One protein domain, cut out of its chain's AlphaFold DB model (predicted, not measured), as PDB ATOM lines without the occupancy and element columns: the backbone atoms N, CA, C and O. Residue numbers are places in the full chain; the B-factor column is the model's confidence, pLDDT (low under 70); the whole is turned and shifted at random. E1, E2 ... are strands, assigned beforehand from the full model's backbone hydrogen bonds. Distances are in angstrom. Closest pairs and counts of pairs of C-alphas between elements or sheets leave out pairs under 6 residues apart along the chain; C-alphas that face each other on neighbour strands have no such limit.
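Overview. This is residues 14 to 74 of the 149 residues of the protein "EGF-like domain-containing protein" of Dracunculus medinensis (UniProt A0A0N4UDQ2). A long two-stranded hairpin, E1 and E2, forms an arm, and at one end of it lies a small head made largely of loops, residues 39 to 74, which holds a second, much shorter hairpin, E3 and E4. The printed part has 61 residues, with no named helix and four named strands in the order E1, E2, E3, E4, in two separate antiparallel sheets of two strands each. The class is all strand, though only 28 of the 61 residues are in named elements. The whole is loose, with a radius of gyration of the C-alphas of 14.9 A, and only just flat, spanning 45 by 30 by 13 A.

Arrangement. E1, residues 14 to 23, and E2, residues 29 to 38, are a hairpin of antiparallel neighbours, with 157 degrees between their directions. N 20 and O 32 are within hydrogen-bond range at 2.8 A, as are N 36 and O 16 at 2.8 A. E2 bends by 63 degrees at residue 35. E3, residues 52 to 55, and E4, residues 58 to 61, are a second antiparallel hairpin, at 153 degrees, with N 55 and O 58 2.8 A apart. Both E1 and E2 are apart from E3 and E4. Residues 65 to 66 pair antiparallel with residues 72 to 73.

Along the chain. E1 begins at C-alpha 14, (27.651, 86.510, -20.156), and is 27.9 A long. E2 measures 25.7 A and ends at C-alpha 38, (21.608, 88.577, -19.788). E3 measures 9.7 A. E4 measures 9.3 A and ends at C-alpha 61, (26.008, 72.118, -32.300).

Size, cuts and confidence. The two C-alphas farthest apart are those of Tyr 26 and Asn 56, at 45.7 A. The link from E2 to E3 is long, with 13 residues; the other two are tight. The printed part has no cut, and no printed residue has a pLDDT under 70.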
ATOM      1  N   MET A  14      27.330  87.545 -19.167       86.11
ATOM      2  CA  MET A  14      27.651  86.510 -20.156       86.11
ATOM      3  C   MET A  14      28.145  85.244 -19.453       86.11
ATOM      4  O   MET A  14      28.945  85.341 -18.525       86.11
ATOM      5  N   ASN A  15      27.706  84.067 -19.910       80.69
ATOM      6  CA  ASN A  15      28.048  82.761 -19.328       80.69
ATOM      7  C   ASN A  15      27.770  82.673 -17.817       80.69
ATOM      8  O   ASN A  15      28.542  82.095 -17.051       80.69
ATOM      9  N   CYS A  16      26.663  83.263 -17.379       88.74
ATOM     10  CA  CYS A  16      26.314  83.335 -15.969       88.74
ATOM     11  C   CYS A  16      25.362  82.213 -15.567       88.74
ATOM     12  O   CYS A  16      24.722  81.586 -16.408       88.74
ATOM     13  N   SER A  17      25.228  81.988 -14.264       88.86
ATOM     14  CA  SER A  17      24.241  81.061 -13.712       88.86
ATOM     15  C   SER A  17      23.302  81.813 -12.784       88.86
ATOM     16  O   SER A  17      23.748  82.436 -11.821       88.86
ATOM     17  N   ILE A  18      21.997  81.735 -13.043       90.44
ATOM     18  CA  ILE A  18      20.989  82.157 -12.075       90.44
ATOM     19  C   ILE A  18      20.702  80.990 -11.134       90.44
ATOM     20  O   ILE A  18      20.533  79.855 -11.578       90.44
ATOM     21  N   ARG A  19      20.645  81.268  -9.832       92.16
ATOM     22  CA  ARG A  19      20.212  80.308  -8.817       92.16
ATOM     23  C   ARG A  19      18.977  80.845  -8.117       92.16
ATOM     24  O   ARG A  19      19.042  81.870  -7.444       92.16
ATOM     25  N   LEU A  20      17.879  80.118  -8.245       90.25
ATOM     26  CA  LEU A  20      16.660  80.345  -7.490       90.25
ATOM     27  C   LEU A  20      16.711  79.499  -6.223       90.25
ATOM     28  O   LEU A  20      16.874  78.281  -6.289       90.25
ATOM     29  N   THR A  21      16.575  80.156  -5.078       90.75
ATOM     30  CA  THR A  21      16.413  79.495  -3.783       90.75
ATOM     31  C   THR A  21      14.960  79.641  -3.375       90.75
ATOM     32  O   THR A  21      14.475  80.761  -3.230       90.75
ATOM     33  N   GLN A  22      14.272  78.525  -3.173       87.68
ATOM     34  CA  GLN A  22      12.867  78.520  -2.779       87.68
ATOM     35  C   GLN A  22      12.678  77.619  -1.558       87.68
ATOM     36  O   GLN A  22      13.277  76.542  -1.459       87.68
ATOM     37  N   GLN A  23      11.834  78.048  -0.624       88.42
ATOM     38  CA  GLN A  23      11.421  77.209   0.491       88.42
ATOM     39  C   GLN A  23      10.263  76.318   0.034       88.42
ATOM     40  O   GLN A  23       9.269  76.797  -0.510       88.42
ATOM     41  N   THR A  24      10.393  75.009   0.222       85.52
ATOM     42  CA  THR A  24       9.320  74.063  -0.074       85.52
ATOM     43  C   THR A  24       8.193  74.210   0.945       85.52
ATOM     44  O   THR A  24       8.374  74.744   2.042       85.52
ATOM     45  N   LYS A  25       7.028  73.635   0.631       87.04
ATOM     46  CA  LYS A  25       5.887  73.550   1.558       87.04
ATOM     47  C   LYS A  25       6.251  72.926   2.918       87.04
ATOM     48  O   LYS A  25       5.573  73.190   3.904       87.04
ATOM     49  N   TYR A  26       7.305  72.111   2.976       89.30
ATOM     50  CA  TYR A  26       7.757  71.415   4.183       89.30
ATOM     51  C   TYR A  26       8.869  72.164   4.936       89.30
ATOM     52  O   TYR A  26       9.466  71.611   5.854       89.30
ATOM     53  N   GLY A  27       9.179  73.404   4.545       87.42
ATOM     54  CA  GLY A  27      10.204  74.226   5.188       87.42
ATOM     55  C   GLY A  27      11.637  73.936   4.733       87.42
ATOM     56  O   GLY A  27      12.541  74.675   5.119       87.42
ATOM     57  N   SER A  28      11.860  72.917   3.893       90.71
ATOM     58  CA  SER A  28      13.179  72.636   3.315       90.71
ATOM     59  C   SER A  28      13.539  73.645   2.225       90.71
ATOM     60  O   SER A  28      12.668  74.151   1.523       90.71
ATOM     61  N   LEU A  29      14.826  73.944   2.060       91.70
ATOM     62  CA  LEU A  29      15.306  74.752   0.940       91.70
ATOM     63  C   LEU A  29      15.478  73.864  -0.292       91.70
ATOM     64  O   LEU A  29      16.020  72.764  -0.205       91.70
ATOM     65  N   SER A  30      15.050  74.364  -1.444       89.96
ATOM     66  CA  SER A  30      15.369  73.781  -2.743       89.96
ATOM     67  C   SER A  30      16.036  74.826  -3.622       89.96
ATOM     68  O   SER A  30      15.776  76.026  -3.505       89.96
ATOM     69  N   TYR A  31      16.924  74.346  -4.482       90.67
ATOM     70  CA  TYR A  31      17.715  75.167  -5.379       90.67
ATOM     71  C   TYR A  31      17.401  74.761  -6.809       90.67
ATOM     72  O   TYR A  31      17.352  73.572  -7.121       90.67
ATOM     73  N   SER A  32      17.196  75.746  -7.670       89.14
ATOM     74  CA  SER A  32      17.158  75.555  -9.118       89.14
ATOM     75  C   SER A  32      18.217  76.445  -9.738       89.14
ATOM     76  O   SER A  32      18.319  77.616  -9.377       89.14
ATOM     77  N   CYS A  33      19.012  75.899 -10.650       90.54
ATOM     78  CA  CYS A  33      20.056  76.640 -11.344       90.54
ATOM     79  C   CYS A  33      19.788  76.612 -12.845       90.54
ATOM     80  O   CYS A  33      19.337  75.595 -13.368       90.54
ATOM     81  N   ALA A  34      20.093  77.708 -13.533       86.18
ATOM     82  CA  ALA A  34      20.089  77.751 -14.989       86.18
ATOM     83  C   ALA A  34      21.251  78.606 -15.494       86.18
ATOM     84  O   ALA A  34      21.502  79.691 -14.967       86.18
ATOM     85  N   ASN A  35      21.942  78.129 -16.527       83.01
ATOM     86  CA  ASN A  35      22.897  78.934 -17.276       83.01
ATOM     87  C   ASN A  35      22.129  79.948 -18.135       83.01
ATOM     88  O   ASN A  35      21.184  79.582 -18.836       83.01
ATOM     89  N   VAL A  36      22.516  81.219 -18.066       87.41
ATOM     90  CA  VAL A  36      21.840  82.334 -18.734       87.41
ATOM     91  C   VAL A  36      22.852  83.323 -19.309       87.41
ATOM     92  O   VAL A  36      23.929  83.540 -18.754       87.41
ATOM     93  N   ASN A  37      22.452  83.972 -20.399       86.39
ATOM     94  CA  ASN A  37      23.070  85.193 -20.895       86.39
ATOM     95  C   ASN A  37      22.043  86.319 -20.735       86.39
ATOM     96  O   ASN A  37      20.919  86.203 -21.222       86.39
ATOM     97  N   ILE A  38      22.411  87.373 -20.015       90.71
ATOM     98  CA  ILE A  38      21.608  88.577 -19.788       90.71
ATOM     99  C   ILE A  38      22.291  89.692 -20.575       90.71
ATOM    100  O   ILE A  38      23.106  90.429 -20.039       90.71
ATOM    101  N   VAL A  39      22.040  89.743 -21.875       89.01
ATOM    102  CA  VAL A  39      22.632  90.709 -22.812       89.01
ATOM    103  C   VAL A  39      21.631  90.988 -23.929       89.01
ATOM    104  O   VAL A  39      20.738  90.173 -24.172       89.01
ATOM    105  N   TYR A  40      21.779  92.118 -24.623       86.32
ATOM    106  CA  TYR A  40      20.946  92.441 -25.789       86.32
ATOM    107  C   TYR A  40      21.166  91.477 -26.958       86.32
ATOM    108  O   TYR A  40      20.213  91.091 -27.633       86.32
ATOM    109  N   GLU A  41      22.414  91.071 -27.177       87.41
ATOM    110  CA  GLU A  41      22.794  90.098 -28.193       87.41
ATOM    111  C   GLU A  41      23.863  89.153 -27.651       87.41
ATOM    112  O   GLU A  41      24.785  89.566 -26.948       87.41
ATOM    113  N   ILE A  42      23.736  87.866 -27.977       87.69
ATOM    114  CA  ILE A  42      24.780  86.888 -27.684       87.69
ATOM    115  C   ILE A  42      25.748  86.909 -28.871       87.69
ATOM    116  O   ILE A  42      25.314  86.612 -29.990       87.69
ATOM    117  N   PRO A  43      27.036  87.230 -28.665       88.23
ATOM    118  CA  PRO A  43      27.991  87.299 -29.756       88.23
ATOM    119  C   PRO A  43      28.131  85.944 -30.460       88.23
ATOM    120  O   PRO A  43      28.023  84.872 -29.849       88.23
ATOM    121  N   ASN A  44      28.394  86.009 -31.765       91.28
ATOM    122  CA  ASN A  44      28.801  84.844 -32.546       91.28
ATOM    123  C   ASN A  44      30.114  84.258 -31.995       91.28
ATOM    124  O   ASN A  44      30.906  84.961 -31.364       91.28
ATOM    125  N   GLY A  45      30.362  82.982 -32.283       88.93
ATOM    126  CA  GLY A  45      31.541  82.257 -31.807       88.93
ATOM    127  C   GLY A  45      31.208  81.264 -30.695       88.93
ATOM    128  O   GLY A  45      30.169  80.610 -30.735       88.93
ATOM    129  N   ASP A  46      32.097  81.126 -29.716       86.42
ATOM    130  CA  ASP A  46      32.021  80.080 -28.688       86.42
ATOM    131  C   ASP A  46      31.081  80.452 -27.523       86.42
ATOM    132  O   ASP A  46      31.482  80.649 -26.377       86.42
ATOM    133  N   THR A  47      29.794  80.622 -27.837       87.70
ATOM    134  CA  THR A  47      28.721  80.918 -26.866       87.70
ATOM    135  C   THR A  47      27.680  79.796 -26.785       87.70
ATOM    136  O   THR A  47      26.539  80.006 -26.359       87.70
ATOM    137  N   CYS A  48      28.072  78.589 -27.199       91.40
ATOM    138  CA  CYS A  48      27.257  77.372 -27.219       91.40
ATOM    139  C   CYS A  48      27.762  76.346 -26.194       91.40
ATOM    140  O   CYS A  48      27.858  75.160 -26.495       91.40
ATOM    141  N   LEU A  49      28.157  76.820 -25.004       87.84
ATOM    142  CA  LEU A  49      28.688  76.000 -23.905       87.84
ATOM    143  C   LEU A  49      29.956  75.193 -24.258       87.84
ATOM    144  O   LEU A  49      30.213  74.167 -23.638       87.84
ATOM    145  N   GLY A  50      30.744  75.613 -25.254       89.89
ATOM    146  CA  GLY A  50      31.878  74.823 -25.759       89.89
ATOM    147  C   GLY A  50      31.469  73.604 -26.597       89.89
ATOM    148  O   GLY A  50      32.312  72.791 -26.977       89.89
ATOM    149  N   HIS A  51      30.178  73.463 -26.902       94.03
ATOM    150  CA  HIS A  51      29.598  72.327 -27.618       94.03
ATOM    151  C   HIS A  51      29.065  72.708 -29.001       94.03
ATOM    152  O   HIS A  51      28.216  72.015 -29.556       94.03
ATOM    153  N   GLY A  52      29.548  73.807 -29.574       95.60
ATOM    154  CA  GLY A  52      29.140  74.277 -30.892       95.60
ATOM    155  C   GLY A  52      29.635  75.687 -31.181       95.60
ATOM    156  O   GLY A  52      30.323  76.296 -30.364       95.60
ATOM    157  N   THR A  53      29.248  76.224 -32.335       96.33
ATOM    158  CA  THR A  53      29.564  77.604 -32.731       96.33
ATOM    159  C   THR A  53      28.285  78.389 -32.985       96.33
ATOM    160  O   THR A  53      27.421  77.957 -33.744       96.33
ATOM    161  N   ARG A  54      28.157  79.576 -32.381       94.17
ATOM    162  CA  ARG A  54      27.030  80.474 -32.642       94.17
ATOM    163  C   ARG A  54      27.258  81.256 -33.926       94.17
ATOM    164  O   ARG A  54      28.245  81.983 -34.046       94.17
ATOM    165  N   VAL A  55      26.311  81.149 -34.852       94.17
ATOM    166  CA  VAL A  55      26.266  81.891 -36.112       94.17
ATOM    167  C   VAL A  55      24.868  82.479 -36.280       94.17
ATOM    168  O   VAL A  55      23.871  81.761 -36.227       94.17
ATOM    169  N   ASN A  56      24.780  83.794 -36.494       90.91
ATOM    170  CA  ASN A  56      23.511  84.515 -36.674       90.91
ATOM    171  C   ASN A  56      22.506  84.221 -35.545       90.91
ATOM    172  O   ASN A  56      21.362  83.830 -35.790       90.91
ATOM    173  N   SER A  57      22.966  84.363 -34.299       87.76
ATOM    174  CA  SER A  57      22.184  84.128 -33.076       87.76
ATOM    175  C   SER A  57      21.743  82.680 -32.832       87.76
ATOM    176  O   SER A  57      21.084  82.429 -31.825       87.76
ATOM    177  N   LYS A  58      22.135  81.709 -33.665       92.75
ATOM    178  CA  LYS A  58      21.812  80.283 -33.488       92.75
ATOM    179  C   LYS A  58      23.067  79.458 -33.264       92.75
ATOM    180  O   LYS A  58      24.083  79.717 -33.898       92.75
ATOM    181  N   CYS A  59      22.994  78.470 -32.381       95.05
ATOM    182  CA  CYS A  59      24.074  77.506 -32.227       95.05
ATOM    183  C   CYS A  59      24.024  76.442 -33.323       95.05
ATOM    184  O   CYS A  59      22.987  75.814 -33.531       95.05
ATOM    185  N   ASP A  60      25.158  76.233 -33.984       97.00
ATOM    186  CA  ASP A  60      25.459  75.016 -34.728       97.00
ATOM    187  C   ASP A  60      26.191  74.057 -33.784       97.00
ATOM    188  O   ASP A  60      27.320  74.334 -33.365       97.00
ATOM    189  N   CYS A  61      25.508  73.000 -33.349       96.81
ATOM    190  CA  CYS A  61      26.008  72.118 -32.300       96.81
ATOM    191  C   CYS A  61      26.961  71.058 -32.835       96.81
ATOM    192  O   CYS A  61      26.743  70.462 -33.890       96.81
ATOM    193  N   ASN A  62      27.990  70.770 -32.042       97.18
ATOM    194  CA  ASN A  62      28.856  69.624 -32.243       97.18
ATOM    195  C   ASN A  62      28.023  68.337 -32.218       97.18
ATOM    196  O   ASN A  62      26.969  68.256 -31.581       97.18
ATOM    197  N   ARG A  63      28.531  67.297 -32.883       96.44
ATOM    198  CA  ARG A  63      27.922  65.965 -32.839       96.44
ATOM    199  C   ARG A  63      27.700  65.524 -31.385       96.44
ATOM    200  O   ARG A  63      28.556  65.782 -30.545       96.44
ATOM    201  N   LEU A  64      26.581  64.836 -31.137       95.39
ATOM    202  CA  LEU A  64      26.095  64.383 -29.825       95.39
ATOM    203  C   LEU A  64      25.544  65.490 -28.914       95.39
ATOM    204  O   LEU A  64      24.945  65.181 -27.885       95.39
ATOM    205  N   PHE A  65      25.631  66.757 -29.330       95.61
ATOM    206  CA  PHE A  65      25.021  67.880 -28.628       95.61
ATOM    207  C   PHE A  65      23.834  68.455 -29.396       95.61
ATOM    208  O   PHE A  65      23.797  68.478 -30.627       95.61
ATOM    209  N   SER A  66      22.826  68.923 -28.663       93.54
ATOM    210  CA  SER A  66      21.613  69.498 -29.239       93.54
ATOM    211  C   SER A  66      20.960  70.545 -28.330       93.54
ATOM    212  O   SER A  66      21.367  70.772 -27.187       93.54
ATOM    213  N   GLY A  67      19.930  71.211 -28.855       91.35
ATOM    214  CA  GLY A  67      19.225  72.306 -28.189       91.35
ATOM    215  C   GLY A  67      19.756  73.689 -28.576       91.35
ATOM    216  O   GLY A  67      20.806  73.817 -29.193       91.35
ATOM    217  N   GLU A  68      19.014  74.732 -28.198       90.77
ATOM    218  CA  GLU A  68      19.284  76.132 -28.582       90.77
ATOM    219  C   GLU A  68      20.699  76.630 -28.239       90.77
ATOM    220  O   GLU A  68      21.221  77.527 -28.903       90.77
ATOM    221  N   ASN A  69      21.315  76.058 -27.202       90.44
ATOM    222  CA  ASN A  69      22.656  76.400 -26.733       90.44
ATOM    223  C   ASN A  69      23.589  75.180 -26.681       90.44
ATOM    224  O   ASN A  69      24.598  75.239 -25.984       90.44
ATOM    225  N   CYS A  70      23.246  74.079 -27.361       93.57
ATOM    226  CA  CYS A  70      23.983  72.807 -27.302       93.57
ATOM    227  C   CYS A  70      24.085  72.213 -25.884       93.57
ATOM    228  O   CYS A  70      25.056  71.550 -25.535       93.57
ATOM    229  N   GLN A  71      23.077  72.474 -25.048       90.22
ATOM    230  CA  GLN A  71      23.044  72.076 -23.638       90.22
ATOM    231  C   GLN A  71      22.599  70.629 -23.400       90.22
ATOM    232  O   GLN A  71      22.698  70.131 -22.281       90.22
ATOM    233  N   ILE A  72      22.027  69.979 -24.413       91.68
ATOM    234  CA  ILE A  72      21.589  68.588 -24.329       91.68
ATOM    235  C   ILE A  72      22.705  67.728 -24.899       91.68
ATOM    236  O   ILE A  72      23.053  67.899 -26.061       91.68
ATOM    237  N   SER A  73      23.214  66.799 -24.099       93.24
ATOM    238  CA  SER A  73      24.176  65.782 -24.520       93.24
ATOM    239  C   SER A  73      23.470  64.433 -24.611       93.24
ATOM    240  O   SER A  73      22.711  64.084 -23.706       93.24
ATOM    241  N   ASP A  74      23.729  63.687 -25.678       94.02
ATOM    242  CA  ASP A  74      23.388  62.268 -25.818       94.02
ATOM    243  C   ASP A  74      24.684  61.451 -25.830       94.02
ATOM    244  O   ASP A  74      25.677  61.905 -26.387       94.02
TER     245      ASP A  74